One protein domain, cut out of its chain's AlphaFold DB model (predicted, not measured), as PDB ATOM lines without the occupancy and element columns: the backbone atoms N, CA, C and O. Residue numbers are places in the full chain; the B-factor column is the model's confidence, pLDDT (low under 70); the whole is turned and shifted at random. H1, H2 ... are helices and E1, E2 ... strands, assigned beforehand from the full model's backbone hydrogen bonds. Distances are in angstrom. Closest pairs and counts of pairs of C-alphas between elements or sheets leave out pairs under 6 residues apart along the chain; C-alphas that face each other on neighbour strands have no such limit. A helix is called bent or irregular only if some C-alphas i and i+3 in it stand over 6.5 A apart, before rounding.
ATOM      1  N   PRO A   2     284.599 277.965 424.963       90.50
ATOM      2  CA  PRO A   2     283.712 278.867 425.687       90.50
ATOM      3  C   PRO A   2     282.352 278.210 425.944       90.50
ATOM      4  O   PRO A   2     281.842 277.488 425.089       90.50
ATOM      5  N   THR A   3     281.753 278.460 427.108       89.69
ATOM      6  CA  THR A   3     280.475 277.839 427.495       89.69
ATOM      7  C   THR A   3     279.360 278.135 426.494       89.69
ATOM      8  O   THR A   3     278.602 277.236 426.157       89.69
ATOM      9  N   GLN A   4     279.298 279.365 425.978       92.56
ATOM     10  CA  GLN A   4     278.283 279.782 425.009       92.56
ATOM     11  C   GLN A   4     278.335 278.947 423.722       92.56
ATOM     12  O   GLN A   4     277.335 278.377 423.304       92.56
ATOM     13  N   GLU A   5     279.531 278.784 423.159       92.75
ATOM     14  CA  GLU A   5     279.752 277.978 421.957       92.75
ATOM     15  C   GLU A   5     279.406 276.494 422.192       92.75
ATOM     16  O   GLU A   5     278.867 275.820 421.317       92.75
ATOM     17  N   ALA A   6     279.670 275.980 423.400       89.94
ATOM     18  CA  ALA A   6     279.292 274.618 423.777       89.94
ATOM     19  C   ALA A   6     277.770 274.431 423.856       89.94
ATOM     20  O   ALA A   6     277.263 273.380 423.465       89.94
ATOM     21  N   MET A   7     277.049 275.437 424.357       92.56
ATOM     22  CA  MET A   7     275.587 275.423 424.440       92.56
ATOM     23  C   MET A   7     274.953 275.459 423.048       92.56
ATOM     24  O   MET A   7     274.074 274.649 422.773       92.56
ATOM     25  N   GLU A   8     275.449 276.319 422.157       94.81
ATOM     26  CA  GLU A   8     274.983 276.406 420.766       94.81
ATOM     27  C   GLU A   8     275.232 275.099 420.003       94.81
ATOM     28  O   GLU A   8     274.336 274.587 419.334       94.81
ATOM     29  N   LEU A   9     276.414 274.492 420.168       93.31
ATOM     30  CA  LEU A   9     276.704 273.175 419.600       93.31
ATOM     31  C   LEU A   9     275.717 272.111 420.105       93.31
ATOM     32  O   LEU A   9     275.216 271.304 419.319       93.31
ATOM     33  N   LEU A  10     275.449 272.070 421.414       92.69
ATOM     34  CA  LEU A  10     274.510 271.106 421.993       92.69
ATOM     35  C   LEU A  10     273.094 271.306 421.450       92.69
ATOM     36  O   LEU A  10     272.428 270.324 421.123       92.69
ATOM     37  N   GLU A  11     272.649 272.554 421.322       94.38
ATOM     38  CA  GLU A  11     271.353 272.892 420.741       94.38
ATOM     39  C   GLU A  11     271.258 272.438 419.281       94.38
ATOM     40  O   GLU A  11     270.320 271.723 418.925       94.38
ATOM     41  N   GLU A  12     272.257 272.748 418.450       95.81
ATOM     42  CA  GLU A  12     272.274 272.339 417.042       95.81
ATOM     43  C   GLU A  12     272.272 270.819 416.872       95.81
ATOM     44  O   GLU A  12     271.589 270.296 415.987       95.81
ATOM     45  N   LEU A  13     272.978 270.083 417.737       93.88
ATOM     46  CA  LEU A  13     272.932 268.621 417.745       93.88
ATOM     47  C   LEU A  13     271.519 268.116 418.073       93.88
ATOM     48  O   LEU A  13     270.995 267.263 417.355       93.88
ATOM     49  N   VAL A  14     270.873 268.667 419.105       93.31
ATOM     50  CA  VAL A  14     269.532 268.241 419.535       93.31
ATOM     51  C   VAL A  14     268.465 268.581 418.491       93.31
ATOM     52  O   VAL A  14     267.674 267.706 418.135       93.31
ATOM     53  N   VAL A  15     268.469 269.798 417.933       94.19
ATOM     54  CA  VAL A  15     267.609 270.190 416.793       94.19
ATOM     55  C   VAL A  15     267.929 269.340 415.557       94.19
ATOM     56  O   VAL A  15     267.058 269.021 414.744       94.19
ATOM     57  N   GLY A  16     269.179 268.897 415.447       91.88
ATOM     58  CA  GLY A  16     269.663 267.936 414.469       91.88
ATOM     59  C   GLY A  16     269.038 266.541 414.560       91.88
ATOM     60  O   GLY A  16     269.242 265.732 413.652       91.88
ATOM     61  N   GLY A  17     268.287 266.249 415.627       91.44
ATOM     62  CA  GLY A  17     267.808 264.906 415.957       91.44
ATOM     63  C   GLY A  17     268.908 263.999 416.515       91.44
ATOM     64  O   GLY A  17     268.703 262.794 416.644       91.44
ATOM     65  N   ILE A  18     270.078 264.557 416.833       92.69
ATOM     66  CA  ILE A  18     271.216 263.827 417.384       92.69
ATOM     67  C   ILE A  18     271.094 263.831 418.905       92.69
ATOM     68  O   ILE A  18     270.779 264.852 419.514       92.69
ATOM     69  N   LEU A  19     271.347 262.681 419.525       92.00
ATOM     70  CA  LEU A  19     271.355 262.536 420.979       92.00
ATOM     71  C   LEU A  19     272.807 262.567 421.483       92.00
ATOM     72  O   LEU A  19     273.480 261.532 421.443       92.00
ATOM     73  N   PRO A  20     273.337 263.736 421.892       88.88
ATOM     74  CA  PRO A  20     274.713 263.839 422.359       88.88
ATOM     75  C   PRO A  20     274.899 263.148 423.719       88.88
ATOM     76  O   PRO A  20     274.058 263.275 424.600       88.88
ATOM     77  N   PRO A  21     276.018 262.457 423.972       86.25
ATOM     78  CA  PRO A  21     276.329 262.003 425.321       86.25
ATOM     79  C   PRO A  21     276.631 263.215 426.215       86.25
ATOM     80  O   PRO A  21     277.603 263.935 425.991       86.25
ATOM     81  N   VAL A  22     275.805 263.436 427.240       88.81
ATOM     82  CA  VAL A  22     275.969 264.548 428.189       88.81
ATOM     83  C   VAL A  22     276.262 264.001 429.582       88.81
ATOM     84  O   VAL A  22     275.529 263.156 430.098       88.81
ATOM     85  N   LEU A  23     277.328 264.513 430.200       87.88
ATOM     86  CA  LEU A  23     277.681 264.255 431.593       87.88
ATOM     87  C   LEU A  23     277.430 265.518 432.414       87.88
ATOM     88  O   LEU A  23     277.988 266.574 432.126       87.88
ATOM     89  N   VAL A  24     276.615 265.404 433.457       86.44
ATOM     90  CA  VAL A  24     276.334 266.495 434.388       86.44
ATOM     91  C   VAL A  24     277.161 266.291 435.646       86.44
ATOM     92  O   VAL A  24     277.099 265.232 436.274       86.44
ATOM     93  N   LEU A  25     277.926 267.311 436.028       87.88
ATOM     94  CA  LEU A  25     278.626 267.326 437.305       87.88
ATOM     95  C   LEU A  25     277.611 267.528 438.434       87.88
ATOM     96  O   LEU A  25     276.938 268.555 438.499       87.88
ATOM     97  N   ARG A  26     277.503 266.549 439.330       83.38
ATOM     98  CA  ARG A  26     276.695 266.634 440.546       83.38
ATOM     99  C   ARG A  26     277.611 266.752 441.753       83.38
ATOM    100  O   ARG A  26     278.378 265.834 442.052       83.38
ATOM    101  N   TRP A  27     277.490 267.874 442.453       82.56
ATOM    102  CA  TRP A  27     278.137 268.065 443.743       82.56
ATOM    103  C   TRP A  27     277.384 267.262 444.809       82.56
ATOM    104  O   TRP A  27     276.163 267.378 444.930       82.56
ATOM    105  N   ARG A  28     278.096 266.422 445.560       83.25
ATOM    106  CA  ARG A  28     277.576 265.677 446.716       83.25
ATOM    107  C   ARG A  28     278.559 265.807 447.872       83.25
ATOM    108  O   ARG A  28     279.734 266.089 447.652       83.25
ATOM    109  N   GLU A  29     278.101 265.556 449.094       81.50
ATOM    110  CA  GLU A  29     278.962 265.587 450.290       81.50
ATOM    111  C   GLU A  29     280.144 264.608 450.190       81.50
ATOM    112  O   GLU A  29     281.233 264.895 450.674       81.50
ATOM    113  N   THR A  30     279.965 263.487 449.484       84.31
ATOM    114  CA  THR A  30     281.014 262.487 449.224       84.31
ATOM    115  C   THR A  30     281.967 262.866 448.085       84.31
ATOM    116  O   THR A  30     282.852 262.084 447.743       84.31
ATOM    117  N   GLY A  31     281.784 264.038 447.472       83.81
ATOM    118  CA  GLY A  31     282.613 264.560 446.392       83.81
ATOM    119  C   GLY A  31     281.881 264.733 445.061       83.81
ATOM    120  O   GLY A  31     280.666 264.559 444.927       83.81
ATOM    121  N   ASN A  32     282.669 265.086 444.052       84.38
ATOM    122  CA  ASN A  32     282.206 265.400 442.708       84.38
ATOM    123  C   ASN A  32     281.987 264.149 441.871       84.38
ATOM    124  O   ASN A  32     282.922 263.392 441.629       84.38
ATOM    125  N   HIS A  33     280.759 263.967 441.390       84.81
ATOM    126  CA  HIS A  33     280.392 262.818 440.575       84.81
ATOM    127  C   HIS A  33     279.796 263.287 439.252       84.81
ATOM    128  O   HIS A  33     278.867 264.093 439.230       84.81
ATOM    129  N   PHE A  34     280.311 262.765 438.142       87.44
ATOM    130  CA  PHE A  34     279.668 262.930 436.845       87.44
ATOM    131  C   PHE A  34     278.548 261.907 436.707       87.44
ATOM    132  O   PHE A  34     278.751 260.714 436.926       87.44
ATOM    133  N   GLN A  35     277.368 262.373 436.323       87.81
ATOM    134  CA  GLN A  35     276.244 261.518 435.982       87.81
ATOM    135  C   GLN A  35     275.907 261.688 434.506       87.81
ATOM    136  O   GLN A  35     275.692 262.806 434.041       87.81
ATOM    137  N   ALA A  36     275.828 260.575 433.781       88.88
ATOM    138  CA  ALA A  36     275.346 260.581 432.411       88.88
ATOM    139  C   ALA A  36     273.836 260.834 432.362       88.88
ATOM    140  O   ALA A  36     273.078 260.278 433.162       88.88
ATOM    141  N   ILE A  37     273.409 261.659 431.409       88.50
ATOM    142  CA  ILE A  37     271.998 261.782 431.055       88.50
ATOM    143  C   ILE A  37     271.591 260.518 430.297       88.50
ATOM    144  O   ILE A  37     272.218 260.141 429.308       88.50
ATOM    145  N   THR A  38     270.535 259.867 430.773       89.94
ATOM    146  CA  THR A  38     269.914 258.718 430.113       89.94
ATOM    147  C   THR A  38     268.720 259.192 429.299       89.94
ATOM    148  O   THR A  38     267.829 259.842 429.842       89.94
ATOM    149  N   TYR A  39     268.703 258.864 428.011       89.81
ATOM    150  CA  TYR A  39     267.562 259.121 427.137       89.81
ATOM    151  C   TYR A  39     266.491 258.040 427.298       89.81
ATOM    152  O   TYR A  39     266.812 256.900 427.637       89.81
ATOM    153  N   ASP A  40     265.236 258.393 427.019       93.12
ATOM    154  CA  ASP A  40     264.130 257.434 426.976       93.12
ATOM    155  C   ASP A  40     264.428 256.307 425.981       93.12
ATOM    156  O   ASP A  40     264.963 256.558 424.895       93.12
ATOM    157  N   ALA A  41     264.062 255.075 426.338       91.50
ATOM    158  CA  ALA A  41     264.398 253.884 425.558       91.50
ATOM    159  C   ALA A  41     263.897 253.978 424.107       91.50
ATOM    160  O   ALA A  41     264.684 253.825 423.177       91.50
ATOM    161  N   ASP A  42     262.633 254.356 423.899       93.69
ATOM    162  CA  ASP A  42     262.039 254.466 422.558       93.69
ATOM    163  C   ASP A  42     262.722 255.538 421.696       93.69
ATOM    164  O   ASP A  42     262.906 255.384 420.480       93.69
ATOM    165  N   ARG A  43     263.128 256.644 422.333       90.69
ATOM    166  CA  ARG A  43     263.837 257.745 421.678       90.69
ATOM    167  C   ARG A  43     265.240 257.307 421.271       90.69
ATOM    168  O   ARG A  43     265.675 257.608 420.158       90.69
ATOM    169  N   TYR A  44     265.925 256.582 422.150       90.56
ATOM    170  CA  TYR A  44     267.234 256.011 421.869       90.56
ATOM    171  C   TYR A  44     267.166 254.968 420.749       90.56
ATOM    172  O   TYR A  44     267.929 255.059 419.791       90.56
ATOM    173  N   ASP A  45     266.207 254.045 420.793       90.75
ATOM    174  CA  ASP A  45     266.028 253.014 419.769       90.75
ATOM    175  C   ASP A  45     265.749 253.619 418.390       90.75
ATOM    176  O   ASP A  45     266.285 253.169 417.373       90.75
ATOM    177  N   SER A  46     264.938 254.678 418.346       91.00
ATOM    178  CA  SER A  46     264.665 255.427 417.118       91.00
ATOM    179  C   SER A  46     265.923 256.108 416.577       91.00
ATOM    180  O   SER A  46     266.194 256.042 415.377       91.00
ATOM    181  N   TYR A  47     266.723 256.711 417.458       90.19
ATOM    182  CA  TYR A  47     267.991 257.345 417.103       90.19
ATOM    183  C   TYR A  47     269.014 256.335 416.563       90.19
ATOM    184  O   TYR A  47     269.615 256.569 415.515       90.19
ATOM    185  N   VAL A  48     269.168 255.180 417.217       88.81
ATOM    186  CA  VAL A  48     270.099 254.118 416.794       88.81
ATOM    187  C   VAL A  48     269.756 253.601 415.396       88.81
ATOM    188  O   VAL A  48     270.653 253.420 414.574       88.81
ATOM    189  N   LYS A  49     268.467 253.425 415.080       90.12
ATOM    190  CA  LYS A  49     268.022 252.994 413.741       90.12
ATOM    191  C   LYS A  49     268.381 253.988 412.634       90.12
ATOM    192  O   LYS A  49     268.547 253.581 411.490       90.12
ATOM    193  N   GLN A  50     268.498 255.274 412.960       89.88
ATOM    194  CA  GLN A  50     268.774 256.353 412.005       89.88
ATOM    195  C   GLN A  50     270.241 256.798 412.011       89.88
ATOM    196  O   GLN A  50     270.606 257.759 411.335       89.88
ATOM    197  N   LEU A  51     271.103 256.119 412.767       86.31
ATOM    198  CA  LEU A  51     272.437 256.613 413.090       86.31
ATOM    199  C   LEU A  51     273.341 256.773 411.859       86.31
ATOM    200  O   LEU A  51     274.099 257.737 411.782       86.31
ATOM    201  N   THR A  52     273.205 255.900 410.856       86.94
ATOM    202  CA  THR A  52     273.899 256.020 409.561       86.94
ATOM    203  C   THR A  52     273.467 257.261 408.780       86.94
ATOM    204  O   THR A  52     274.298 257.920 408.163       86.94
ATOM    205  N   THR A  53     272.182 257.611 408.832       89.38
ATOM    206  CA  THR A  53     271.618 258.803 408.184       89.38
ATOM    207  C   THR A  53     271.977 260.081 408.939       89.38
ATOM    208  O   THR A  53     272.213 261.119 408.323       89.38
ATOM    209  N   LEU A  54     272.043 260.020 410.270       90.94
ATOM    210  CA  LEU A  54     272.364 261.164 411.122       90.94
ATOM    211  C   LEU A  54     273.871 261.430 411.225       90.94
ATOM    212  O   LEU A  54     274.262 262.555 411.529       90.94
ATOM    213  N   ALA A  55     274.729 260.444 410.947       88.94
ATOM    214  CA  ALA A  55     276.179 260.587 411.057       88.94
ATOM    215  C   ALA A  55     276.771 261.703 410.169       88.94
ATOM    216  O   ALA A  55     277.510 262.523 410.714       88.94
ATOM    217  N   PRO A  56     276.423 261.836 408.869       90.62
ATOM    218  CA  PRO A  56     276.888 262.960 408.054       90.62
ATOM    219  C   PRO A  56     276.451 264.315 408.618       90.62
ATOM    220  O   PRO A  56     277.239 265.257 408.663       90.62
ATOM    221  N   ARG A  57     275.210 264.403 409.115       91.69
ATOM    222  CA  ARG A  57     274.675 265.625 409.731       91.69
ATOM    223  C   ARG A  57     275.424 265.980 411.014       91.69
ATOM    224  O   ARG A  57     275.785 267.135 411.206       91.69
ATOM    225  N   ARG A  58     275.698 264.986 411.865       92.25
ATOM    226  CA  ARG A  58     276.518 265.142 413.072       92.25
ATOM    227  C   ARG A  58     277.900 265.672 412.722       92.25
ATOM    228  O   ARG A  58     278.359 266.606 413.365       92.25
ATOM    229  N   THR A  59     278.546 265.092 411.717       91.75
ATOM    230  CA  THR A  59     279.874 265.520 411.274       91.75
ATOM    231  C   THR A  59     279.861 266.958 410.764       91.75
ATOM    232  O   THR A  59     280.684 267.744 411.215       91.75
ATOM    233  N   ALA A  60     278.884 267.339 409.937       92.19
ATOM    234  CA  ALA A  60     278.757 268.714 409.450       92.19
ATOM    235  C   ALA A  60     278.578 269.735 410.590       92.19
ATOM    236  O   ALA A  60     279.186 270.805 410.569       92.19
ATOM    237  N   ILE A  61     277.777 269.397 411.609       92.88
ATOM    238  CA  ILE A  61     277.625 270.236 412.808       92.88
ATOM    239  C   ILE A  61     278.955 270.308 413.564       92.88
ATOM    240  O   ILE A  61     279.412 271.392 413.896       92.88
ATOM    241  N   LEU A  62     279.626 269.181 413.807       91.25
ATOM    242  CA  LEU A  62     280.907 269.154 414.522       91.25
ATOM    243  C   LEU A  62     281.994 269.987 413.817       91.25
ATOM    244  O   LEU A  62     282.691 270.762 414.475       91.25
ATOM    245  N   GLU A  63     282.106 269.884 412.494       92.44
ATOM    246  CA  GLU A  63     283.078 270.637 411.692       92.44
ATOM    247  C   GLU A  63     282.872 272.154 411.792       92.44
ATOM    248  O   GLU A  63     283.852 272.892 411.912       92.44
ATOM    249  N   LYS A  64     281.616 272.624 411.844       92.81
ATOM    250  CA  LYS A  64     281.280 274.046 412.047       92.81
ATOM    251  C   LYS A  64     281.902 274.618 413.328       92.81
ATOM    252  O   LYS A  64     282.316 275.773 413.338       92.81
ATOM    253  N   TYR A  65     282.012 273.805 414.377       91.44
ATOM    254  CA  TYR A  65     282.603 274.174 415.671       91.44
ATOM    255  C   TYR A  65     284.073 273.725 415.812       91.44
ATOM    256  O   TYR A  65     284.584 273.535 416.922       91.44
ATOM    257  N   GLY A  66     284.764 273.486 414.690       87.31
ATOM    258  CA  GLY A  66     286.183 273.115 414.658       87.31
ATOM    259  C   GLY A  66     286.492 271.755 415.294       87.31
ATOM    260  O   GLY A  66     287.610 271.526 415.757       87.31
ATOM    261  N   ARG A  67     285.503 270.857 415.386       85.88
ATOM    262  CA  ARG A  67     285.687 269.487 415.879       85.88
ATOM    263  C   ARG A  67     286.009 268.557 414.718       85.88
ATOM    264  O   ARG A  67     285.532 268.738 413.603       85.88
ATOM    265  N   SER A  68     286.805 267.532 415.001       83.12
ATOM    266  CA  SER A  68     287.105 266.497 414.018       83.12
ATOM    267  C   SER A  68     285.850 265.703 413.664       83.12
ATOM    268  O   SER A  68     285.070 265.332 414.547       83.12
ATOM    269  N   ALA A  69     285.706 265.400 412.376       79.06
ATOM    270  CA  ALA A  69     284.755 264.417 411.896       79.06
ATOM    271  C   ALA A  69     284.951 263.093 412.644       79.06
ATOM    272  O   ALA A  69     286.073 262.606 412.797       79.06
ATOM    273  N   MET A  70     283.851 262.522 413.122       75.25
ATOM    274  CA  MET A  70     283.850 261.179 413.684       75.25
ATOM    275  C   MET A  70     283.162 260.250 412.706       75.25
ATOM    276  O   MET A  70     282.023 260.511 412.301       75.25
ATOM    277  N   ASP A  71     283.818 259.138 412.396       70.25
ATOM    278  CA  ASP A  71     283.179 258.056 411.668       70.25
ATOM    279  C   ASP A  71     282.044 257.456 412.495       70.25
ATOM    280  O   ASP A  71     282.009 257.489 413.734       70.25
ATOM    281  N   TYR A  72     281.060 256.920 411.788       69.12
ATOM    282  CA  TYR A  72     280.090 256.034 412.394       69.12
ATOM    283  C   TYR A  72     280.660 254.619 412.378       69.12
ATOM    284  O   TYR A  72     280.702 253.968 411.338       69.12
ATOM    285  N   ILE A  73     281.087 254.144 413.544       68.19
ATOM    286  CA  ILE A  73     281.365 252.728 413.766       68.19
ATOM    287  C   ILE A  73     280.241 252.214 414.655       68.19
ATOM    288  O   ILE A  73     280.076 252.671 415.788       68.19
ATOM    289  N   GLN A  74     279.437 251.290 414.131       69.75
ATOM    290  CA  GLN A  74     278.452 250.594 414.945       69.75
ATOM    291  C   GLN A  74     279.189 249.799 416.024       69.75
ATOM    292  O   GLN A  74     280.109 249.040 415.721       69.75
ATOM    293  N   TYR A  75     278.795 249.982 417.282       76.19
ATOM    294  CA  TYR A  75     279.375 249.219 418.378       76.19
ATOM    295  C   TYR A  75     279.015 247.735 418.226       76.19
ATOM    296  O   TYR A  75     277.852 247.362 418.370       76.19
TER     297      TYR A  75
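AT A GLANCE: This is residues 2 to 75 of the 206 residues of an uncharacterized protein of Phytophthora rubi (UniProt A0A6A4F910). A two-stranded hairpin, E1 and E2, reaches from a loose group of three helices, its tip at residues 27 to 32 sticking out. H1 and H3 stand side by side, H2 makes a corner before H3, and the last residues fold back along H3. The 74 printed residues, of mixed class, run H1, E1, E2, H2, H3; the radius of gyration of the C-alphas is 14.2 A, the spans 43 by 31 by 21 A.

HOW THE PARTS SIT: E1, residues 23 to 28, and E2, residues 31 to 36, are an antiparallel hairpin at 150 degrees; N 24 and O 35 are 2.8 A apart, within hydrogen-bond range. H1, residues 3 to 15, touches H3, residues 51 to 64, through 9 to 13 and 58 to 62 alone, opposite ways at a shallow tilt of 28 degrees; the closest C-alphas, of Leu 13 and Arg 58, are 6.8 A apart. H2, residues 41 to 49, and H3 meet only through their link. Every O i to N i+4 pair is within hydrogen-bond range in H1 and H2, 8 of 10 in H3.

IN THESE COORDINATES: H1 begins at C-alpha 3 (280.475, 277.839, 427.495) and measures 18.4 A. H3, 19.6 A, ends at C-alpha 64 (281.280, 274.046, 412.047); it is only just irregular, C-alphas 53 and 56 being 6.7 A apart.

THE WHOLE: The two farthest C-alphas, of Glu 29 and Thr 53, are 43.3 A apart. The printed part has no cut and no long link; pLDDT is under 70 at residues 72 to 74.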